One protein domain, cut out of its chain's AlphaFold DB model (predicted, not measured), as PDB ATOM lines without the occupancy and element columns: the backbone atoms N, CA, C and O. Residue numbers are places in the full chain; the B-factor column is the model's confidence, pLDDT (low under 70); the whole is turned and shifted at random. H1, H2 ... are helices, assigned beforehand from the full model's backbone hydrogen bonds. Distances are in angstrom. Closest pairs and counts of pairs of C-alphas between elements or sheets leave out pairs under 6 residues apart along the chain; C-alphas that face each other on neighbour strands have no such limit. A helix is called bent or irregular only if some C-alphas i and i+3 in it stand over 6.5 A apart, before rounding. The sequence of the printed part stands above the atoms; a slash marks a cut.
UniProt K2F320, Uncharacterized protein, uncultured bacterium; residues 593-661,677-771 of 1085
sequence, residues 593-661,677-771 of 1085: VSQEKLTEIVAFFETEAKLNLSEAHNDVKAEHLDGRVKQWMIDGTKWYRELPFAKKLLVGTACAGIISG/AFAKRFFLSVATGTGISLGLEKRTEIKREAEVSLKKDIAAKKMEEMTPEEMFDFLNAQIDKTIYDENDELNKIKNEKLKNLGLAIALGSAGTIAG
ATOM      1  N   VAL A 593      22.992 -45.740  31.866       89.69
ATOM      2  CA  VAL A 593      22.441 -45.108  33.074       89.69
ATOM      3  C   VAL A 593      21.100 -45.715  33.515       89.69
ATOM      4  O   VAL A 593      20.250 -46.068  32.702       89.69
ATOM      5  N   SER A 594      20.905 -45.825  34.836       89.25
ATOM      6  CA  SER A 594      19.695 -46.404  35.431       89.25
ATOM      7  C   SER A 594      18.437 -45.578  35.148       89.25
ATOM      8  O   SER A 594      18.472 -44.349  35.066       89.25
ATOM      9  N   GLN A 595      17.294 -46.260  35.094       86.69
ATOM     10  CA  GLN A 595      15.981 -45.653  34.876       86.69
ATOM     11  C   GLN A 595      15.654 -44.518  35.871       86.69
ATOM     12  O   GLN A 595      15.052 -43.513  35.495       86.69
ATOM     13  N   GLU A 596      16.089 -44.627  37.131       87.62
ATOM     14  CA  GLU A 596      15.921 -43.565  38.136       87.62
ATOM     15  C   GLU A 596      16.621 -42.265  37.710       87.62
ATOM     16  O   GLU A 596      16.007 -41.197  37.721       87.62
ATOM     17  N   LYS A 597      17.874 -42.366  37.246       87.44
ATOM     18  CA  LYS A 597      18.655 -41.234  36.730       87.44
ATOM     19  C   LYS A 597      18.076 -40.695  35.415       87.44
ATOM     20  O   LYS A 597      18.013 -39.481  35.243       87.44
ATOM     21  N   LEU A 598      17.586 -41.563  34.524       87.12
ATOM     22  CA  LEU A 598      16.834 -41.159  33.324       87.12
ATOM     23  C   LEU A 598      15.580 -40.341  33.687       87.12
ATOM     24  O   LEU A 598      15.321 -39.289  33.101       87.12
ATOM     25  N   THR A 599      14.850 -40.759  34.720       86.88
ATOM     26  CA  THR A 599      13.679 -40.030  35.229       86.88
ATOM     27  C   THR A 599      14.075 -38.687  35.865       86.88
ATOM     28  O   THR A 599      13.359 -37.691  35.743       86.88
ATOM     29  N   GLU A 600      15.231 -38.611  36.526       88.19
ATOM     30  CA  GLU A 600      15.762 -37.356  37.074       88.19
ATOM     31  C   GLU A 600      16.202 -36.357  36.013       88.19
ATOM     32  O   GLU A 600      16.027 -35.156  36.216       88.19
ATOM     33  N   ILE A 601      16.687 -36.830  34.866       88.06
ATOM     34  CA  ILE A 601      16.978 -35.975  33.716       88.06
ATOM     35  C   ILE A 601      15.686 -35.311  33.209       88.06
ATOM     36  O   ILE A 601      15.677 -34.096  33.025       88.06
ATOM     37  N   VAL A 602      14.574 -36.051  33.073       86.69
ATOM     38  CA  VAL A 602      13.262 -35.447  32.740       86.69
ATOM     39  C   VAL A 602      12.870 -34.404  33.790       86.69
ATOM     40  O   VAL A 602      12.564 -33.261  33.450       86.69
ATOM     41  N   ALA A 603      12.940 -34.766  35.075       83.75
ATOM     42  CA  ALA A 603      12.568 -33.870  36.168       83.75
ATOM     43  C   ALA A 603      13.434 -32.597  36.231       83.75
ATOM     44  O   ALA A 603      12.935 -31.553  36.657       83.75
ATOM     45  N   PHE A 604      14.701 -32.654  35.802       88.12
ATOM     46  CA  PHE A 604      15.560 -31.477  35.672       88.12
ATOM     47  C   PHE A 604      15.001 -30.494  34.637       88.12
ATOM     48  O   PHE A 604      14.781 -29.335  34.981       88.12
ATOM     49  N   PHE A 605      14.723 -30.941  33.406       87.94
ATOM     50  CA  PHE A 605      14.214 -30.052  32.351       87.94
ATOM     51  C   PHE A 605      12.839 -29.474  32.703       87.94
ATOM     52  O   PHE A 605      12.596 -28.287  32.499       87.94
ATOM     53  N   GLU A 606      11.960 -30.254  33.337       84.88
ATOM     54  CA  GLU A 606      10.675 -29.724  33.810       84.88
ATOM     55  C   GLU A 606      10.811 -28.725  34.969       84.88
ATOM     56  O   GLU A 606      10.036 -27.769  35.062       84.88
ATOM     57  N   THR A 607      11.799 -28.920  35.851       84.25
ATOM     58  CA  THR A 607      12.142 -27.957  36.911       84.25
ATOM     59  C   THR A 607      12.685 -26.661  36.310       84.25
ATOM     60  O   THR A 607      12.297 -25.576  36.744       84.25
ATOM     61  N   GLU A 608      13.546 -26.763  35.298       83.06
ATOM     62  CA  GLU A 608      14.127 -25.621  34.593       83.06
ATOM     63  C   GLU A 608      13.027 -24.746  33.968       83.06
ATOM     64  O   GLU A 608      12.895 -23.569  34.324       83.06
ATOM     65  N   ALA A 609      12.146 -25.367  33.177       76.19
ATOM     66  CA  ALA A 609      11.019 -24.722  32.510       76.19
ATOM     67  C   ALA A 609       9.992 -24.090  33.475       76.19
ATOM     68  O   ALA A 609       9.577 -22.940  33.299       76.19
ATOM     69  N   LYS A 610       9.549 -24.822  34.512       78.31
ATOM     70  CA  LYS A 610       8.431 -24.386  35.383       78.31
ATOM     71  C   LYS A 610       8.844 -23.526  36.580       78.31
ATOM     72  O   LYS A 610       8.046 -22.698  37.047       78.31
ATOM     73  N   LEU A 611      10.036 -23.762  37.132       80.31
ATOM     74  CA  LEU A 611      10.494 -23.172  38.394       80.31
ATOM     75  C   LEU A 611      11.651 -22.200  38.157       80.31
ATOM     76  O   LEU A 611      11.480 -21.005  38.409       80.31
ATOM     77  N   ASN A 612      12.776 -22.660  37.606       85.31
ATOM     78  CA  ASN A 612      13.985 -21.833  37.513       85.31
ATOM     79  C   ASN A 612      13.784 -20.611  36.598       85.31
ATOM     80  O   ASN A 612      14.167 -19.500  36.970       85.31
ATOM     81  N   LEU A 613      13.097 -20.767  35.461       83.00
ATOM     82  CA  LEU A 613      12.728 -19.652  34.578       83.00
ATOM     83  C   LEU A 613      11.807 -18.625  35.281       83.00
ATOM     84  O   LEU A 613      11.976 -17.410  35.135       83.00
ATOM     85  N   SER A 614      10.871 -19.092  36.120       78.69
ATOM     86  CA  SER A 614       9.975 -18.237  36.921       78.69
ATOM     87  C   SER A 614      10.715 -17.465  38.022       78.69
ATOM     88  O   SER A 614      10.368 -16.305  38.290       78.69
ATOM     89  N   GLU A 615      11.703 -18.094  38.665       83.06
ATOM     90  CA  GLU A 615      12.560 -17.483  39.685       83.06
ATOM     91  C   GLU A 615      13.520 -16.457  39.078       83.06
ATOM     92  O   GLU A 615      13.547 -15.308  39.528       83.06
ATOM     93  N   ALA A 616      14.228 -16.826  38.006       86.44
ATOM     94  CA  ALA A 616      15.144 -15.944  37.290       86.44
ATOM     95  C   ALA A 616      14.424 -14.697  36.749       86.44
ATOM     96  O   ALA A 616      14.934 -13.583  36.870       86.44
ATOM     97  N   HIS A 617      13.189 -14.842  36.249       85.19
ATOM     98  CA  HIS A 617      12.366 -13.701  35.829       85.19
ATOM     99  C   HIS A 617      12.072 -12.743  36.999       85.19
ATOM    100  O   HIS A 617      12.014 -11.524  36.817       85.19
ATOM    101  N   ASN A 618      11.867 -13.266  38.213       81.06
ATOM    102  CA  ASN A 618      11.663 -12.432  39.400       81.06
ATOM    103  C   ASN A 618      12.955 -11.726  39.836       81.06
ATOM    104  O   ASN A 618      12.887 -10.556  40.219       81.06
ATOM    105  N   ASP A 619      14.113 -12.375  39.711       84.12
ATOM    106  CA  ASP A 619      15.411 -11.766  40.026       84.12
ATOM    107  C   ASP A 619      15.778 -10.657  39.044       84.12
ATOM    108  O   ASP A 619      16.059  -9.538  39.469       84.12
ATOM    109  N   VAL A 620      15.664 -10.902  37.737       87.50
ATOM    110  CA  VAL A 620      15.881  -9.876  36.705       87.50
ATOM    111  C   VAL A 620      14.940  -8.684  36.901       87.50
ATOM    112  O   VAL A 620      15.375  -7.530  36.829       87.50
ATOM    113  N   LYS A 621      13.660  -8.934  37.217       84.06
ATOM    114  CA  LYS A 621      12.682  -7.882  37.540       84.06
ATOM    115  C   LYS A 621      13.097  -7.077  38.777       84.06
ATOM    116  O   LYS A 621      12.978  -5.855  38.747       84.06
ATOM    117  N   ALA A 622      13.578  -7.728  39.837       79.81
ATOM    118  CA  ALA A 622      14.058  -7.054  41.046       79.81
ATOM    119  C   ALA A 622      15.341  -6.243  40.784       79.81
ATOM    120  O   ALA A 622      15.465  -5.112  41.256       79.81
ATOM    121  N   GLU A 623      16.262  -6.767  39.972       83.50
ATOM    122  CA  GLU A 623      17.492  -6.085  39.561       83.50
ATOM    123  C   GLU A 623      17.241  -4.816  38.726       83.50
ATOM    124  O   GLU A 623      18.049  -3.889  38.788       83.50
ATOM    125  N   HIS A 624      16.123  -4.727  37.999       83.31
ATOM    126  CA  HIS A 624      15.779  -3.579  37.145       83.31
ATOM    127  C   HIS A 624      14.831  -2.542  37.780       83.31
ATOM    128  O   HIS A 624      14.399  -1.590  37.106       83.31
ATOM    129  N   LEU A 625      14.509  -2.699  39.066       80.44
ATOM    130  CA  LEU A 625      13.903  -1.636  39.868       80.44
ATOM    131  C   LEU A 625      14.929  -0.533  40.149       80.44
ATOM    132  O   LEU A 625      16.130  -0.781  40.214       80.44
ATOM    133  N   ASP A 626      14.455   0.693  40.350       78.38
ATOM    134  CA  ASP A 626      15.314   1.859  40.552       78.38
ATOM    135  C   ASP A 626      15.300   2.326  42.028       78.38
ATOM    136  O   ASP A 626      14.284   2.268  42.726       78.38
ATOM    137  N   GLY A 627      16.443   2.813  42.526       81.69
ATOM    138  CA  GLY A 627      16.575   3.420  43.861       81.69
ATOM    139  C   GLY A 627      16.547   2.445  45.052       81.69
ATOM    140  O   GLY A 627      16.833   1.258  44.925       81.69
ATOM    141  N   ARG A 628      16.210   2.946  46.254       74.19
ATOM    142  CA  ARG A 628      16.231   2.154  47.511       74.19
ATOM    143  C   ARG A 628      15.282   0.946  47.497       74.19
ATOM    144  O   ARG A 628      15.515  -0.010  48.231       74.19
ATOM    145  N   VAL A 629      14.245   0.983  46.657       66.75
ATOM    146  CA  VAL A 629      13.289  -0.119  46.476       66.75
ATOM    147  C   VAL A 629      13.965  -1.341  45.846       66.75
ATOM    148  O   VAL A 629      13.643  -2.453  46.246       66.75
ATOM    149  N   LYS A 630      14.952  -1.155  44.952       77.38
ATOM    150  CA  LYS A 630      15.772  -2.249  44.399       77.38
ATOM    151  C   LYS A 630      16.471  -3.029  45.500       77.38
ATOM    152  O   LYS A 630      16.295  -4.234  45.605       77.38
ATOM    153  N   GLN A 631      17.239  -2.325  46.332       75.38
ATOM    154  CA  GLN A 631      18.027  -2.942  47.395       75.38
ATOM    155  C   GLN A 631      17.114  -3.677  48.387       75.38
ATOM    156  O   GLN A 631      17.337  -4.845  48.673       75.38
ATOM    157  N   TRP A 632      16.020  -3.034  48.815       73.31
ATOM    158  CA  TRP A 632      15.046  -3.653  49.714       73.31
ATOM    159  C   TRP A 632      14.315  -4.853  49.097       73.31
ATOM    160  O   TRP A 632      14.108  -5.839  49.797       73.31
ATOM    161  N   MET A 633      13.949  -4.818  47.809       67.81
ATOM    162  CA  MET A 633      13.359  -5.989  47.152       67.81
ATOM    163  C   MET A 633      14.370  -7.121  46.994       67.81
ATOM    164  O   MET A 633      14.015  -8.243  47.309       67.81
ATOM    165  N   ILE A 634      15.607  -6.858  46.561       73.94
ATOM    166  CA  ILE A 634      16.639  -7.898  46.396       73.94
ATOM    167  C   ILE A 634      17.002  -8.532  47.743       73.94
ATOM    168  O   ILE A 634      17.067  -9.754  47.858       73.94
ATOM    169  N   ASP A 635      17.230  -7.716  48.772       75.62
ATOM    170  CA  ASP A 635      17.576  -8.213  50.103       75.62
ATOM    171  C   ASP A 635      16.357  -8.888  50.758       75.62
ATOM    172  O   ASP A 635      16.498  -9.914  51.419       75.62
ATOM    173  N   GLY A 636      15.148  -8.377  50.503       74.50
ATOM    174  CA  GLY A 636      13.882  -8.959  50.944       74.50
ATOM    175  C   GLY A 636      13.550 -10.293  50.271       74.50
ATOM    176  O   GLY A 636      13.141 -11.219  50.966       74.50
ATOM    177  N   THR A 637      13.758 -10.441  48.956       66.56
ATOM    178  CA  THR A 637      13.559 -11.716  48.249       66.56
ATOM    179  C   THR A 637      14.620 -12.735  48.636       66.56
ATOM    180  O   THR A 637      14.264 -13.889  48.854       66.56
ATOM    181  N   LYS A 638      15.887 -12.333  48.806       73.56
ATOM    182  CA  LYS A 638      16.950 -13.216  49.320       73.56
ATOM    183  C   LYS A 638      16.647 -13.697  50.735       73.56
ATOM    184  O   LYS A 638      16.543 -14.901  50.949       73.56
ATOM    185  N   TRP A 639      16.399 -12.777  51.667       78.69
ATOM    186  CA  TRP A 639      16.027 -13.111  53.043       78.69
ATOM    187  C   TRP A 639      14.774 -13.992  53.096       78.69
ATOM    188  O   TRP A 639      14.752 -14.999  53.800       78.69
ATOM    189  N   TYR A 640      13.744 -13.668  52.307       63.88
ATOM    190  CA  TYR A 640      12.538 -14.486  52.231       63.88
ATOM    191  C   TYR A 640      12.833 -15.880  51.666       63.88
ATOM    192  O   TYR A 640      12.345 -16.852  52.231       63.88
ATOM    193  N   ARG A 641      13.657 -16.018  50.615       66.62
ATOM    194  CA  ARG A 641      14.086 -17.321  50.063       66.62
ATOM    195  C   ARG A 641      14.886 -18.153  51.064       66.62
ATOM    196  O   ARG A 641      14.670 -19.363  51.118       66.62
ATOM    197  N   GLU A 642      15.729 -17.533  51.882       75.31
ATOM    198  CA  GLU A 642      16.528 -18.200  52.920       75.31
ATOM    199  C   GLU A 642      15.683 -18.731  54.099       75.31
ATOM    200  O   GLU A 642      16.131 -19.606  54.842       75.31
ATOM    201  N   LEU A 643      14.440 -18.265  54.279       62.59
ATOM    202  CA  LEU A 643      13.584 -18.737  55.370       62.59
ATOM    203  C   LEU A 643      13.081 -20.190  55.176       62.59
ATOM    204  O   LEU A 643      12.613 -20.563  54.092       62.59
ATOM    205  N   PRO A 644      13.041 -21.005  56.250       61.88
ATOM    206  CA  PRO A 644      12.302 -22.265  56.278       61.88
ATOM    207  C   PRO A 644      10.813 -22.079  55.958       61.88
ATOM    208  O   PRO A 644      10.217 -21.058  56.309       61.88
ATOM    209  N   PHE A 645      10.189 -23.100  55.363       49.53
ATOM    210  CA  PHE A 645       8.803 -23.066  54.872       49.53
ATOM    211  C   PHE A 645       7.786 -22.510  55.884       49.53
ATOM    212  O   PHE A 645       7.066 -21.563  55.575       49.53
ATOM    213  N   ALA A 646       7.793 -23.011  57.124       55.00
ATOM    214  CA  ALA A 646       6.896 -22.532  58.178       55.00
ATOM    215  C   ALA A 646       7.068 -21.030  58.481       55.00
ATOM    216  O   ALA A 646       6.088 -20.338  58.746       55.00
ATOM    217  N   LYS A 647       8.296 -20.494  58.385       62.34
ATOM    218  CA  LYS A 647       8.567 -19.060  58.576       62.34
ATOM    219  C   LYS A 647       8.146 -18.231  57.359       62.34
ATOM    220  O   LYS A 647       7.617 -17.145  57.551       62.34
ATOM    221  N   LYS A 648       8.299 -18.741  56.128       61.94
ATOM    222  CA  LYS A 648       7.774 -18.103  54.898       61.94
ATOM    223  C   LYS A 648       6.253 -17.946  54.944       61.94
ATOM    224  O   LYS A 648       5.736 -16.871  54.638       61.94
ATOM    225  N   LEU A 649       5.557 -19.003  55.365       50.69
ATOM    226  CA  LEU A 649       4.104 -19.019  55.548       50.69
ATOM    227  C   LEU A 649       3.674 -18.063  56.666       50.69
ATOM    228  O   LEU A 649       2.762 -17.270  56.460       50.69
ATOM    229  N   LEU A 650       4.384 -18.073  57.802       54.91
ATOM    230  CA  LEU A 650       4.127 -17.175  58.930       54.91
ATOM    231  C   LEU A 650       4.410 -15.701  58.605       54.91
ATOM    232  O   LEU A 650       3.696 -14.835  59.090       54.91
ATOM    233  N   VAL A 651       5.398 -15.387  57.760       59.22
ATOM    234  CA  VAL A 651       5.602 -14.022  57.239       59.22
ATOM    235  C   VAL A 651       4.448 -13.623  56.316       59.22
ATOM    236  O   VAL A 651       3.926 -12.521  56.454       59.22
ATOM    237  N   GLY A 652       3.987 -14.520  55.438       49.25
ATOM    238  CA  GLY A 652       2.810 -14.279  54.594       49.25
ATOM    239  C   GLY A 652       1.539 -14.009  55.408       49.25
ATOM    240  O   GLY A 652       0.852 -13.014  55.172       49.25
ATOM    241  N   THR A 653       1.251 -14.836  56.420       47.78
ATOM    242  CA  THR A 653       0.085 -14.646  57.298       47.78
ATOM    243  C   THR A 653       0.255 -13.489  58.279       47.78
ATOM    244  O   THR A 653      -0.736 -12.838  58.592       47.78
ATOM    245  N   ALA A 654       1.472 -13.150  58.717       51.22
ATOM    246  CA  ALA A 654       1.724 -11.949  59.516       51.22
ATOM    247  C   ALA A 654       1.535 -10.669  58.689       51.22
ATOM    248  O   ALA A 654       0.890  -9.737  59.160       51.22
ATOM    249  N   CYS A 655       2.014 -10.625  57.441       49.59
ATOM    250  CA  CYS A 655       1.747  -9.510  56.530       49.59
ATOM    251  C   CYS A 655       0.248  -9.363  56.225       49.59
ATOM    252  O   CYS A 655      -0.236  -8.235  56.173       49.59
ATOM    253  N   ALA A 656      -0.494 -10.470  56.098       45.53
ATOM    254  CA  ALA A 656      -1.953 -10.449  55.976       45.53
ATOM    255  C   ALA A 656      -2.663 -10.032  57.285       45.53
ATOM    256  O   ALA A 656      -3.615  -9.258  57.255       45.53
ATOM    257  N   GLY A 657      -2.185 -10.478  58.450       38.12
ATOM    258  CA  GLY A 657      -2.750 -10.144  59.765       38.12
ATOM    259  C   GLY A 657      -2.453  -8.715  60.236       38.12
ATOM    260  O   GLY A 657      -3.221  -8.131  60.996       38.12
ATOM    261  N   ILE A 658      -1.379  -8.096  59.739       43.59
ATOM    262  CA  ILE A 658      -1.116  -6.664  59.946       43.59
ATOM    263  C   ILE A 658      -2.171  -5.802  59.226       43.59
ATOM    264  O   ILE A 658      -2.419  -4.683  59.662       43.59
ATOM    265  N   ILE A 659      -2.863  -6.314  58.199       43.03
ATOM    266  CA  ILE A 659      -3.986  -5.608  57.554       43.03
ATOM    267  C   ILE A 659      -5.170  -5.482  58.521       43.03
ATOM    268  O   ILE A 659      -5.752  -4.408  58.633       43.03
ATOM    269  N   SER A 660      -5.492  -6.546  59.266       38.00
ATOM    270  CA  SER A 660      -6.627  -6.564  60.198       38.00
ATOM    271  C   SER A 660      -6.327  -5.961  61.579       38.00
ATOM    272  O   SER A 660      -7.264  -5.615  62.294       38.00
ATOM    273  N   GLY A 661      -5.054  -5.792  61.963       34.97
ATOM    274  CA  GLY A 661      -4.656  -5.175  63.244       34.97
ATOM    275  C   GLY A 661      -3.919  -3.826  63.161       34.97
ATOM    276  O   GLY A 661      -3.687  -3.183  64.185       34.97
ATOM    277  N   ALA A 677       1.193  10.428  56.402       41.22
ATOM    278  CA  ALA A 677       0.123   9.437  56.402       41.22
ATOM    279  C   ALA A 677      -0.075   8.823  55.013       41.22
ATOM    280  O   ALA A 677      -0.198   7.605  54.918       41.22
ATOM    281  N   PHE A 678      -0.032   9.625  53.940       37.56
ATOM    282  CA  PHE A 678      -0.108   9.098  52.575       37.56
ATOM    283  C   PHE A 678       1.102   8.219  52.244       37.56
ATOM    284  O   PHE A 678       0.923   7.097  51.787       37.56
ATOM    285  N   ALA A 679       2.324   8.658  52.568       35.28
ATOM    286  CA  ALA A 679       3.518   7.834  52.408       35.28
ATOM    287  C   ALA A 679       3.431   6.550  53.242       35.28
ATOM    288  O   ALA A 679       3.684   5.480  52.707       35.28
ATOM    289  N   LYS A 680       3.025   6.606  54.520       40.53
ATOM    290  CA  LYS A 680       2.890   5.405  55.364       40.53
ATOM    291  C   LYS A 680       1.806   4.455  54.839       40.53
ATOM    292  O   LYS A 680       2.050   3.256  54.826       40.53
ATOM    293  N   ARG A 681       0.660   4.962  54.361       46.25
ATOM    294  CA  ARG A 681      -0.403   4.158  53.725       46.25
ATOM    295  C   ARG A 681       0.052   3.554  52.394       46.25
ATOM    296  O   ARG A 681      -0.192   2.377  52.182       46.25
ATOM    297  N   PHE A 682       0.767   4.306  51.557       43.78
ATOM    298  CA  PHE A 682       1.346   3.831  50.296       43.78
ATOM    299  C   PHE A 682       2.466   2.804  50.522       43.78
ATOM    300  O   PHE A 682       2.519   1.786  49.846       43.78
ATOM    301  N   PHE A 683       3.338   3.011  51.511       45.53
ATOM    302  CA  PHE A 683       4.353   2.028  51.892       45.53
ATOM    303  C   PHE A 683       3.725   0.767  52.484       45.53
ATOM    304  O   PHE A 683       4.201  -0.321  52.172       45.53
ATOM    305  N   LEU A 684       2.662   0.883  53.289       50.22
ATOM    306  CA  LEU A 684       1.954  -0.286  53.806       50.22
ATOM    307  C   LEU A 684       1.206  -1.017  52.686       50.22
ATOM    308  O   LEU A 684       1.364  -2.221  52.573       50.22
ATOM    309  N   SER A 685       0.475  -0.323  51.805       45.97
ATOM    310  CA  SER A 685      -0.242  -0.964  50.694       45.97
ATOM    311  C   SER A 685       0.706  -1.601  49.677       45.97
ATOM    312  O   SER A 685       0.438  -2.709  49.218       45.97
ATOM    313  N   VAL A 686       1.856  -0.983  49.385       47.78
ATOM    314  CA  VAL A 686       2.905  -1.590  48.554       47.78
ATOM    315  C   VAL A 686       3.548  -2.781  49.264       47.78
ATOM    316  O   VAL A 686       3.664  -3.839  48.650       47.78
ATOM    317  N   ALA A 687       3.936  -2.673  50.539       50.66
ATOM    318  CA  ALA A 687       4.544  -3.788  51.273       50.66
ATOM    319  C   ALA A 687       3.573  -4.972  51.437       50.66
ATOM    320  O   ALA A 687       3.960  -6.118  51.220       50.66
ATOM    321  N   THR A 688       2.307  -4.697  51.747       57.56
ATOM    322  CA  THR A 688       1.226  -5.680  51.861       57.56
ATOM    323  C   THR A 688       0.883  -6.299  50.510       57.56
ATOM    324  O   THR A 688       0.844  -7.520  50.411       57.56
ATOM    325  N   GLY A 689       0.700  -5.500  49.454       55.31
ATOM    326  CA  GLY A 689       0.449  -6.007  48.103       55.31
ATOM    327  C   GLY A 689       1.610  -6.864  47.592       55.31
ATOM    328  O   GLY A 689       1.386  -7.930  47.025       55.31
ATOM    329  N   THR A 690       2.854  -6.472  47.890       58.00
ATOM    330  CA  THR A 690       4.045  -7.292  47.609       58.00
ATOM    331  C   THR A 690       4.032  -8.580  48.440       58.00
ATOM    332  O   THR A 690       4.278  -9.648  47.895       58.00
ATOM    333  N   GLY A 691       3.688  -8.522  49.730       59.31
ATOM    334  CA  GLY A 691       3.610  -9.692  50.613       59.31
ATOM    335  C   GLY A 691       2.531 -10.704  50.211       59.31
ATOM    336  O   GLY A 691       2.799 -11.904  50.195       59.31
ATOM    337  N   ILE A 692       1.339 -10.237  49.826       65.19
ATOM    338  CA  ILE A 692       0.266 -11.091  49.296       65.19
ATOM    339  C   ILE A 692       0.670 -11.658  47.927       65.19
ATOM    340  O   ILE A 692       0.518 -12.859  47.721       65.19
ATOM    341  N   SER A 693       1.247 -10.848  47.024       65.50
ATOM    342  CA  SER A 693       1.754 -11.330  45.726       65.50
ATOM    343  C   SER A 693       2.802 -12.427  45.914       65.50
ATOM    344  O   SER A 693       2.661 -13.494  45.332       65.50
ATOM    345  N   LEU A 694       3.792 -12.228  46.794       67.38
ATOM    346  CA  LEU A 694       4.815 -13.232  47.113       67.38
ATOM    347  C   LEU A 694       4.215 -14.501  47.740       67.38
ATOM    348  O   LEU A 694       4.645 -15.607  47.415       67.38
ATOM    349  N   GLY A 695       3.199 -14.370  48.601       68.38
ATOM    350  CA  GLY A 695       2.482 -15.513  49.175       68.38
ATOM    351  C   GLY A 695       1.691 -16.317  48.136       68.38
ATOM    352  O   GLY A 695       1.723 -17.550  48.149       68.38
ATOM    353  N   LEU A 696       1.015 -15.636  47.206       71.50
ATOM    354  CA  LEU A 696       0.309 -16.264  46.085       71.50
ATOM    355  C   LEU A 696       1.289 -16.890  45.082       71.50
ATOM    356  O   LEU A 696       1.072 -18.022  44.652       71.50
ATOM    357  N   GLU A 697       2.396 -16.211  44.772       68.00
ATOM    358  CA  GLU A 697       3.475 -16.729  43.927       68.00
ATOM    359  C   GLU A 697       4.079 -18.006  44.528       68.00
ATOM    360  O   GLU A 697       4.128 -19.021  43.830       68.00
ATOM    361  N   LYS A 698       4.408 -18.044  45.830       71.69
ATOM    362  CA  LYS A 698       4.901 -19.285  46.454       71.69
ATOM    363  C   LYS A 698       3.830 -20.384  46.488       71.69
ATOM    364  O   LYS A 698       4.169 -21.557  46.361       71.69
ATOM    365  N   ARG A 699       2.532 -20.052  46.568       74.94
ATOM    366  CA  ARG A 699       1.450 -21.047  46.406       74.94
ATOM    367  C   ARG A 699       1.396 -21.622  44.985       74.94
ATOM    368  O   ARG A 699       1.136 -22.814  44.846       74.94
ATOM    369  N   THR A 700       1.651 -20.821  43.947       76.12
ATOM    370  CA  THR A 700       1.786 -21.332  42.567       76.12
ATOM    371  C   THR A 700       3.062 -22.151  42.374       76.12
ATOM    372  O   THR A 700       3.022 -23.191  41.730       76.12
ATOM    373  N   GLU A 701       4.167 -21.762  43.004       77.25
ATOM    374  CA  GLU A 701       5.438 -22.493  42.976       77.25
ATOM    375  C   GLU A 701       5.303 -23.878  43.635       77.25
ATOM    376  O   GLU A 701       5.676 -24.865  43.018       77.25
ATOM    377  N   ILE A 702       4.634 -23.997  44.795       77.44
ATOM    378  CA  ILE A 702       4.315 -25.296  45.431       77.44
ATOM    379  C   ILE A 702       3.462 -26.183  44.513       77.44
ATOM    380  O   ILE A 702       3.678 -27.392  44.451       77.44
ATOM    381  N   LYS A 703       2.486 -25.607  43.793       82.38
ATOM    382  CA  LYS A 703       1.701 -26.366  42.808       82.38
ATOM    383  C   LYS A 703       2.587 -26.890  41.679       82.38
ATOM    384  O   LYS A 703       2.464 -28.057  41.333       82.38
ATOM    385  N   ARG A 704       3.508 -26.072  41.160       82.81
ATOM    386  CA  ARG A 704       4.460 -26.490  40.117       82.81
ATOM    387  C   ARG A 704       5.464 -27.524  40.631       82.81
ATOM    388  O   ARG A 704       5.696 -28.499  39.935       82.81
ATOM    389  N   GLU A 705       5.987 -27.383  41.849       83.69
ATOM    390  CA  GLU A 705       6.806 -28.414  42.513       83.69
ATOM    391  C   GLU A 705       6.049 -29.756  42.586       83.69
ATOM    392  O   GLU A 705       6.601 -30.799  42.232       83.69
ATOM    393  N   ALA A 706       4.768 -29.729  42.977       83.75
ATOM    394  CA  ALA A 706       3.917 -30.917  43.030       83.75
ATOM    395  C   ALA A 706       3.624 -31.503  41.634       83.75
ATOM    396  O   ALA A 706       3.712 -32.717  41.457       83.75
ATOM    397  N   GLU A 707       3.339 -30.667  40.631       86.50
ATOM    398  CA  GLU A 707       3.176 -31.088  39.233       86.50
ATOM    399  C   GLU A 707       4.441 -31.753  38.682       86.50
ATOM    400  O   GLU A 707       4.334 -32.811  38.072       86.50
ATOM    401  N   VAL A 708       5.626 -31.181  38.929       83.88
ATOM    402  CA  VAL A 708       6.912 -31.765  38.510       83.88
ATOM    403  C   VAL A 708       7.145 -33.108  39.202       83.88
ATOM    404  O   VAL A 708       7.546 -34.061  38.542       83.88
ATOM    405  N   SER A 709       6.835 -33.248  40.499       84.31
ATOM    406  CA  SER A 709       6.928 -34.562  41.163       84.31
ATOM    407  C   SER A 709       5.942 -35.590  40.594       84.31
ATOM    408  O   SER A 709       6.326 -36.723  40.327       84.31
ATOM    409  N   LEU A 710       4.697 -35.192  40.316       89.81
ATOM    410  CA  LEU A 710       3.684 -36.082  39.747       89.81
ATOM    411  C   LEU A 710       4.032 -36.494  38.310       89.81
ATOM    412  O   LEU A 710       3.818 -37.643  37.927       89.81
ATOM    413  N   LYS A 711       4.602 -35.584  37.516       86.50
ATOM    414  CA  LYS A 711       5.119 -35.908  36.188       86.50
ATOM    415  C   LYS A 711       6.379 -36.777  36.244       86.50
ATOM    416  O   LYS A 711       6.457 -37.705  35.444       86.50
ATOM    417  N   LYS A 712       7.291 -36.569  37.209       88.62
ATOM    418  CA  LYS A 712       8.417 -37.485  37.491       88.62
ATOM    419  C   LYS A 712       7.896 -38.904  37.743       88.62
ATOM    420  O   LYS A 712       8.354 -39.839  37.095       88.62
ATOM    421  N   ASP A 713       6.885 -39.059  38.599       89.69
ATOM    422  CA  ASP A 713       6.278 -40.360  38.914       89.69
ATOM    423  C   ASP A 713       5.565 -41.005  37.707       89.69
ATOM    424  O   ASP A 713       5.565 -42.229  37.560       89.69
ATOM    425  N   ILE A 714       4.944 -40.205  36.830       90.38
ATOM    426  CA  ILE A 714       4.332 -40.691  35.581       90.38
ATOM    427  C   ILE A 714       5.404 -41.102  34.564       90.38
ATOM    428  O   ILE A 714       5.246 -42.129  33.906       90.38
ATOM    429  N   ALA A 715       6.481 -40.324  34.429       88.81
ATOM    430  CA  ALA A 715       7.601 -40.637  33.549       88.81
ATOM    431  C   ALA A 715       8.307 -41.923  33.996       88.81
ATOM    432  O   ALA A 715       8.502 -42.802  33.163       88.81
ATOM    433  N   ALA A 716       8.572 -42.082  35.300       91.00
ATOM    434  CA  ALA A 716       9.103 -43.318  35.875       91.00
ATOM    435  C   ALA A 716       8.248 -44.527  35.483       91.00
ATOM    436  O   ALA A 716       8.764 -45.444  34.855       91.00
ATOM    437  N   LYS A 717       6.936 -44.497  35.761       93.31
ATOM    438  CA  LYS A 717       6.018 -45.605  35.435       93.31
ATOM    439  C   LYS A 717       5.963 -45.933  33.947       93.31
ATOM    440  O   LYS A 717       5.934 -47.100  33.591       93.31
ATOM    441  N   LYS A 718       5.969 -44.922  33.074       92.75
ATOM    442  CA  LYS A 718       6.027 -45.151  31.622       92.75
ATOM    443  C   LYS A 718       7.341 -45.804  31.206       92.75
ATOM    444  O   LYS A 718       7.323 -46.699  30.375       92.75
ATOM    445  N   MET A 719       8.457 -45.387  31.802       92.50
ATOM    446  CA  MET A 719       9.755 -46.012  31.559       92.50
ATOM    447  C   MET A 719       9.832 -47.446  32.112       92.50
ATOM    448  O   MET A 719      10.532 -48.247  31.514       92.50
ATOM    449  N   GLU A 720       9.107 -47.817  33.180       93.69
ATOM    450  CA  GLU A 720       9.114 -49.204  33.713       93.69
ATOM    451  C   GLU A 720       8.605 -50.231  32.684       93.69
ATOM    452  O   GLU A 720       8.977 -51.403  32.745       93.69
ATOM    453  N   GLU A 721       7.770 -49.793  31.739       93.75
ATOM    454  CA  GLU A 721       7.135 -50.628  30.713       93.75
ATOM    455  C   GLU A 721       7.885 -50.619  29.362       93.75
ATOM    456  O   GLU A 721       7.522 -51.370  28.459       93.75
ATOM    457  N   MET A 722       8.925 -49.786  29.210       95.19
ATOM    458  CA  MET A 722       9.641 -49.549  27.947       95.19
ATOM    459  C   MET A 722      10.962 -50.323  27.853       95.19
ATOM    460  O   MET A 722      11.634 -50.591  28.850       95.19
ATOM    461  N   THR A 723      11.395 -50.635  26.632       94.44
ATOM    462  CA  THR A 723      12.778 -51.069  26.378       94.44
ATOM    463  C   THR A 723      13.762 -49.897  26.533       94.44
ATOM    464  O   THR A 723      13.355 -48.741  26.424       94.44
ATOM    465  N   PRO A 724      15.070 -50.137  26.759       89.94
ATOM    466  CA  PRO A 724      16.040 -49.050  26.926       89.94
ATOM    467  C   PRO A 724      16.091 -48.062  25.750       89.94
ATOM    468  O   PRO A 724      16.246 -46.866  25.973       89.94
ATOM    469  N   GLU A 725      15.927 -48.542  24.513       89.19
ATOM    470  CA  GLU A 725      15.890 -47.698  23.309       89.19
ATOM    471  C   GLU A 725      14.648 -46.784  23.325       89.19
ATOM    472  O   GLU A 725      14.774 -45.563  23.234       89.19
ATOM    473  N   GLU A 726      13.465 -47.349  23.594       93.00
ATOM    474  CA  GLU A 726      12.213 -46.595  23.755       93.00
ATOM    475  C   GLU A 726      12.259 -45.606  24.932       93.00
ATOM    476  O   GLU A 726      11.703 -44.511  24.830       93.00
ATOM    477  N   MET A 727      12.951 -45.934  26.035       89.44
ATOM    478  CA  MET A 727      13.162 -44.994  27.146       89.44
ATOM    479  C   MET A 727      13.932 -43.751  26.691       89.44
ATOM    480  O   MET A 727      13.562 -42.643  27.082       89.44
ATOM    481  N   PHE A 728      14.988 -43.912  25.881       90.94
ATOM    482  CA  PHE A 728      15.781 -42.791  25.361       90.94
ATOM    483  C   PHE A 728      15.002 -41.948  24.347       90.94
ATOM    484  O   PHE A 728      15.086 -40.719  24.399       90.94
ATOM    485  N   ASP A 729      14.206 -42.571  23.479       92.19
ATOM    486  CA  ASP A 729      13.349 -41.855  22.528       92.19
ATOM    487  C   ASP A 729      12.212 -41.105  23.239       92.19
ATOM    488  O   ASP A 729      11.969 -39.927  22.959       92.19
ATOM    489  N   PHE A 730      11.588 -41.720  24.249       91.31
ATOM    490  CA  PHE A 730      10.622 -41.054  25.124       91.31
ATOM    491  C   PHE A 730      11.250 -39.862  25.865       91.31
ATOM    492  O   PHE A 730      10.647 -38.787  25.925       91.31
ATOM    493  N   LEU A 731      12.473 -40.010  26.386       89.25
ATOM    494  CA  LEU A 731      13.236 -38.925  27.016       89.25
ATOM    495  C   LEU A 731      13.530 -37.787  26.040       89.25
ATOM    496  O   LEU A 731      13.329 -36.620  26.378       89.25
ATOM    497  N   ASN A 732      13.976 -38.116  24.824       90.50
ATOM    498  CA  ASN A 732      14.203 -37.140  23.766       90.50
ATOM    499  C   ASN A 732      12.934 -36.326  23.503       90.50
ATOM    500  O   ASN A 732      12.986 -35.099  23.604       90.50
ATOM    501  N   ALA A 733      11.809 -37.006  23.264       91.38
ATOM    502  CA  ALA A 733      10.524 -36.381  22.977       91.38
ATOM    503  C   ALA A 733       9.999 -35.522  24.143       91.38
ATOM    504  O   ALA A 733       9.526 -34.408  23.913       91.38
ATOM    505  N   GLN A 734      10.105 -35.985  25.398       89.00
ATOM    506  CA  GLN A 734       9.689 -35.194  26.566       89.00
ATOM    507  C   GLN A 734      10.546 -33.938  26.748       89.00
ATOM    508  O   GLN A 734      10.000 -32.871  27.035       89.00
ATOM    509  N   ILE A 735      11.868 -34.029  26.570       87.00
ATOM    510  CA  ILE A 735      12.742 -32.859  26.718       87.00
ATOM    511  C   ILE A 735      12.535 -31.876  25.562       87.00
ATOM    512  O   ILE A 735      12.414 -30.684  25.830       87.00
ATOM    513  N   ASP A 736      12.436 -32.337  24.307       87.31
ATOM    514  CA  ASP A 736      12.163 -31.430  23.177       87.31
ATOM    515  C   ASP A 736      10.834 -30.711  23.386       87.31
ATOM    516  O   ASP A 736      10.784 -29.483  23.330       87.31
ATOM    517  N   LYS A 737       9.778 -31.455  23.739       87.31
ATOM    518  CA  LYS A 737       8.488 -30.864  24.090       87.31
ATOM    519  C   LYS A 737       8.612 -29.834  25.211       87.31
ATOM    520  O   LYS A 737       8.019 -28.770  25.104       87.31
ATOM    521  N   THR A 738       9.384 -30.117  26.259       82.81
ATOM    522  CA  THR A 738       9.564 -29.181  27.378       82.81
ATOM    523  C   THR A 738      10.234 -27.881  26.923       82.81
ATOM    524  O   THR A 738       9.730 -26.811  27.248       82.81
ATOM    525  N   ILE A 739      11.295 -27.964  26.110       81.88
ATOM    526  CA  ILE A 739      12.014 -26.793  25.571       81.88
ATOM    527  C   ILE A 739      11.106 -25.958  24.642       81.88
ATOM    528  O   ILE A 739      11.148 -24.729  24.677       81.88
ATOM    529  N   TYR A 740      10.237 -26.591  23.844       78.81
ATOM    530  CA  TYR A 740       9.260 -25.869  23.015       78.81
ATOM    531  C   TYR A 740       8.101 -25.259  23.840       78.81
ATOM    532  O   TYR A 740       7.733 -24.101  23.612       78.81
ATOM    533  N   ASP A 741       7.562 -25.992  24.824       75.44
ATOM    534  CA  ASP A 741       6.434 -25.578  25.681       75.44
ATOM    535  C   ASP A 741       6.809 -24.473  26.699       75.44
ATOM    536  O   ASP A 741       5.916 -23.803  27.232       75.44
ATOM    537  N   GLU A 742       8.105 -24.223  26.958       69.62
ATOM    538  CA  GLU A 742       8.600 -23.160  27.862       69.62
ATOM    539  C   GLU A 742       7.994 -21.780  27.564       69.62
ATOM    540  O   GLU A 742       7.798 -20.963  28.463       69.62
ATOM    541  N   ASN A 743       7.625 -21.544  26.307       64.25
ATOM    542  CA  ASN A 743       6.989 -20.320  25.841       64.25
ATOM    543  C   ASN A 743       5.597 -20.091  26.455       64.25
ATOM    544  O   ASN A 743       5.279 -19.015  26.975       64.25
ATOM    545  N   ASP A 744       4.766 -21.128  26.412       72.81
ATOM    546  CA  ASP A 744       3.414 -21.100  26.956       72.81
ATOM    547  C   ASP A 744       3.461 -21.104  28.479       72.81
ATOM    548  O   ASP A 744       2.662 -20.427  29.125       72.81
ATOM    549  N   GLU A 745       4.426 -21.806  29.070       73.12
ATOM    550  CA  GLU A 745       4.645 -21.796  30.512       73.12
ATOM    551  C   GLU A 745       5.087 -20.405  30.999       73.12
ATOM    552  O   GLU A 745       4.505 -19.870  31.944       73.12
ATOM    553  N   LEU A 746       6.019 -19.744  30.307       68.50
ATOM    554  CA  LEU A 746       6.455 -18.378  30.608       68.50
ATOM    555  C   LEU A 746       5.302 -17.367  30.485       68.50
ATOM    556  O   LEU A 746       5.160 -16.481  31.333       68.50
ATOM    557  N   ASN A 747       4.450 -17.503  29.467       69.75
ATOM    558  CA  ASN A 747       3.280 -16.644  29.292       69.75
ATOM    559  C   ASN A 747       2.171 -16.942  30.321       69.75
ATOM    560  O   ASN A 747       1.590 -15.998  30.868       69.75
ATOM    561  N   LYS A 748       1.956 -18.206  30.718       78.25
ATOM    562  CA  LYS A 748       1.139 -18.564  31.897       78.25
ATOM    563  C   LYS A 748       1.703 -17.927  33.167       78.25
ATOM    564  O   LYS A 748       0.951 -17.274  33.878       78.25
ATOM    565  N   ILE A 749       3.012 -18.013  33.422       70.75
ATOM    566  CA  ILE A 749       3.685 -17.405  34.586       70.75
ATOM    567  C   ILE A 749       3.483 -15.881  34.610       70.75
ATOM    568  O   ILE A 749       3.155 -15.317  35.657       70.75
ATOM    569  N   LYS A 750       3.654 -15.202  33.466       69.69
ATOM    570  CA  LYS A 750       3.414 -13.755  33.310       69.69
ATOM    571  C   LYS A 750       1.944 -13.406  33.628       69.69
ATOM    572  O   LYS A 750       1.691 -12.471  34.392       69.69
ATOM    573  N   ASN A 751       0.991 -14.195  33.127       68.69
ATOM    574  CA  ASN A 751      -0.449 -13.995  33.330       68.69
ATOM    575  C   ASN A 751      -0.925 -14.339  34.755       68.69
ATOM    576  O   ASN A 751      -1.719 -13.596  35.329       68.69
ATOM    577  N   GLU A 752      -0.421 -15.413  35.367       73.25
ATOM    578  CA  GLU A 752      -0.671 -15.756  36.772       73.25
ATOM    579  C   GLU A 752      -0.143 -14.668  37.705       73.25
ATOM    580  O   GLU A 752      -0.841 -14.280  38.637       73.25
ATOM    581  N   LYS A 753       1.049 -14.113  37.441       67.94
ATOM    582  CA  LYS A 753       1.594 -12.989  38.220       67.94
ATOM    583  C   LYS A 753       0.744 -11.723  38.073       67.94
ATOM    584  O   LYS A 753       0.543 -11.030  39.063       67.94
ATOM    585  N   LEU A 754       0.193 -11.439  36.889       62.53
ATOM    586  CA  LEU A 754      -0.771 -10.344  36.697       62.53
ATOM    587  C   LEU A 754      -2.077 -10.576  37.473       62.53
ATOM    588  O   LEU A 754      -2.519  -9.675  38.182       62.53
ATOM    589  N   LYS A 755      -2.651 -11.786  37.412       68.50
ATOM    590  CA  LYS A 755      -3.851 -12.162  38.182       68.50
ATOM    591  C   LYS A 755      -3.608 -12.107  39.692       68.50
ATOM    592  O   LYS A 755      -4.411 -11.522  40.410       68.50
ATOM    593  N   ASN A 756      -2.491 -12.651  40.171       68.31
ATOM    594  CA  ASN A 756      -2.114 -12.647  41.585       68.31
ATOM    595  C   ASN A 756      -1.814 -11.233  42.092       68.31
ATOM    596  O   ASN A 756      -2.193 -10.916  43.213       68.31
ATOM    597  N   LEU A 757      -1.191 -10.370  41.282       61.91
ATOM    598  CA  LEU A 757      -0.979  -8.964  41.628       61.91
ATOM    599  C   LEU A 757      -2.299  -8.185  41.648       61.91
ATOM    600  O   LEU A 757      -2.525  -7.421  42.579       61.91
ATOM    601  N   GLY A 758      -3.182  -8.400  40.669       50.66
ATOM    602  CA  GLY A 758      -4.526  -7.816  40.650       50.66
ATOM    603  C   GLY A 758      -5.342  -8.237  41.871       50.66
ATOM    604  O   GLY A 758      -5.868  -7.385  42.578       50.66
ATOM    605  N   LEU A 759      -5.342  -9.533  42.197       58.38
ATOM    606  CA  LEU A 759      -5.971 -10.079  43.400       58.38
ATOM    607  C   LEU A 759      -5.307  -9.569  44.690       58.38
ATOM    608  O   LEU A 759      -6.004  -9.296  45.657       58.38
ATOM    609  N   ALA A 760      -3.984  -9.399  44.729       54.97
ATOM    610  CA  ALA A 760      -3.271  -8.845  45.882       54.97
ATOM    611  C   ALA A 760      -3.563  -7.352  46.094       54.97
ATOM    612  O   ALA A 760      -3.670  -6.908  47.235       54.97
ATOM    613  N   ILE A 761      -3.720  -6.586  45.010       50.41
ATOM    614  CA  ILE A 761      -4.168  -5.191  45.054       50.41
ATOM    615  C   ILE A 761      -5.628  -5.141  45.507       50.41
ATOM    616  O   ILE A 761      -5.916  -4.409  46.444       50.41
ATOM    617  N   ALA A 762      -6.509  -5.960  44.926       47.28
ATOM    618  CA  ALA A 762      -7.929  -6.027  45.268       47.28
ATOM    619  C   ALA A 762      -8.175  -6.500  46.710       47.28
ATOM    620  O   ALA A 762      -9.003  -5.929  47.400       47.28
ATOM    621  N   LEU A 763      -7.435  -7.492  47.214       47.94
ATOM    622  CA  LEU A 763      -7.496  -7.921  48.618       47.94
ATOM    623  C   LEU A 763      -6.786  -6.941  49.559       47.94
ATOM    624  O   LEU A 763      -7.150  -6.848  50.728       47.94
ATOM    625  N   GLY A 764      -5.793  -6.194  49.074       46.78
ATOM    626  CA  GLY A 764      -5.165  -5.103  49.816       46.78
ATOM    627  C   GLY A 764      -6.121  -3.925  50.006       46.78
ATOM    628  O   GLY A 764      -6.302  -3.467  51.133       46.78
ATOM    629  N   SER A 765      -6.779  -3.478  48.931       43.75
ATOM    630  CA  SER A 765      -7.790  -2.420  48.964       43.75
ATOM    631  C   SER A 765      -9.046  -2.882  49.700       43.75
ATOM    632  O   SER A 765      -9.429  -2.241  50.677       43.75
ATOM    633  N   ALA A 766      -9.620  -4.036  49.348       39.81
ATOM    634  CA  ALA A 766     -10.761  -4.615  50.055       39.81
ATOM    635  C   ALA A 766     -10.436  -4.932  51.520       39.81
ATOM    636  O   ALA A 766     -11.304  -4.776  52.363       39.81
ATOM    637  N   GLY A 767      -9.198  -5.287  51.874       42.69
ATOM    638  CA  GLY A 767      -8.774  -5.423  53.271       42.69
ATOM    639  C   GLY A 767      -8.797  -4.089  54.024       42.69
ATOM    640  O   GLY A 767      -9.286  -4.024  55.150       42.69
ATOM    641  N   THR A 768      -8.343  -3.004  53.386       44.62
ATOM    642  CA  THR A 768      -8.451  -1.648  53.954       44.62
ATOM    643  C   THR A 768      -9.874  -1.076  53.962       44.62
ATOM    644  O   THR A 768     -10.143  -0.211  54.788       44.62
ATOM    645  N   ILE A 769     -10.777  -1.558  53.099       36.09
ATOM    646  CA  ILE A 769     -12.174  -1.092  52.972       36.09
ATOM    647  C   ILE A 769     -13.133  -1.925  53.848       36.09
ATOM    648  O   ILE A 769     -13.991  -1.377  54.539       36.09
ATOM    649  N   ALA A 770     -12.964  -3.247  53.907       33.91
ATOM    650  CA  ALA A 770     -13.753  -4.147  54.753       33.91
ATOM    651  C   ALA A 770     -13.477  -3.918  56.247       33.91
ATOM    652  O   ALA A 770     -14.390  -4.052  57.061       33.91
ATOM    653  N   GLY A 771     -12.261  -3.481  56.602       38.44
ATOM    654  CA  GLY A 771     -11.930  -3.004  57.949       38.44
ATOM    655  C   GLY A 771     -12.747  -1.786  58.415       38.44
ATOM    656  O   GLY A 771     -12.743  -1.493  59.607       38.44
TER     657      GLY A 771
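What this domain is: This is residues 593 to 661 and 677 to 771 of the 1085 residues of an uncharacterized protein of uncultured bacterium (UniProt K2F320). The domain is a long rod of helices built along one long helix, H4, with H1 and the first arm of a bent helix, H5a, beside it toward one end to make a small three-helix bundle. Past its bend the second arm, H5b, swings across H4, while H2 folds back on the end of H1 and H3 packs on H4 near the other end of the rod. The printed part has 164 residues with five named helices, in the order H1, H2, H3, H4, H5, and no named strand; the class is all helix. The whole is loose, with a radius of gyration of the C-alphas of 19.8 A, and its C-alphas span 68 by 29 by 26 A.

How they stand to each other: H1, residues 595 to 623, has a kink of 35 degrees near residue 607. It is neither bent nor irregular, but only just: C-alphas 609 and 612 are 6.5 A apart. H2, residues 628 to 642, forms a helical hairpin with H1. Residues 619 to 623 of H1 touch residues 630 to 634 of H2 at a shallow tilt of 25 degrees, opposite ways, and the closest C-alphas, those of Ala 622 and Ile 634, are 6.0 A apart. H3, residues 645 to 661, has a kink of 26 degrees near residue 655. It is close to H2 but not clearly touching, with the closest C-alphas, those of Tyr 640 and Lys 648, 6.5 A apart. H4, residues 677 to 720, touches H1 with residues 701 to 720 at a shallow tilt of 15 degrees, opposite ways; the closest C-alphas are those of Ala 603 and Lys 712, 5.7 A apart. H3 touches residues 688 to 695 of H4, opposite ways at a shallow tilt of 33 degrees, only just short of steep, closest at the C-alphas of Gly 652 and Gly 695, 5.6 A apart. H5, residues 724 to 770, was assigned as one helix by its hydrogen bonds but is bent: C-alphas 740 and 743 are 6.6 A apart. Its arms, H5a with residues 724 to 740 and H5b with residues 743 to 770, stand at a steep tilt of 54 degrees. H5a touches residues 598 to 609 of H1 at a shallow tilt of 12 degrees, the same way, closest at the C-alphas of Phe 605 and Ile 735, 6.5 A apart. H1, H4 and H5a form an up and down bundle, each running against the one before it in the chain. H5b touches H4 at a steep tilt of 39 degrees, opposite ways, through residues 753 to 765 of H5b and 685 to 697 of H4; the C-alphas of Gly 689 and Ala 760 are closest, 5.2 A apart. H2 and H4 are apart, and so are H1 and H3. Every O i to N i+4 pair is within hydrogen-bond range in H2, H4, H5a and H5b, against 23 of 25 in H1 and 11 of 13 in H3.

Where its parts are: H1 begins at C-alpha 595 at (15.981, -45.653, 34.876) and is 39.9 A long. H2 is 21.1 A and H3 23.9 A long. H4 runs 63.5 A from C-alpha 677 at (0.123, 9.437, 56.402). H5a is 24.5 A long, and H5b, 39.1 A, ends at C-alpha 770 at (-13.753, -4.147, 54.753).

The domain as a whole: The C-alphas of Ala 677 and Thr 723 are the two farthest apart, at 68.7 A. Residues 662 to 676 are not printed, and C-alphas 661 and 677 are 16.8 A apart across this cut. The links that are printed whole, H1 to H2, H2 to H3 and H4 to H5, are tight. The mean pLDDT of the printed part is 71.2, and 69 residues are under 70, among them 643 to 661, 677 to 695 and 753 to 771.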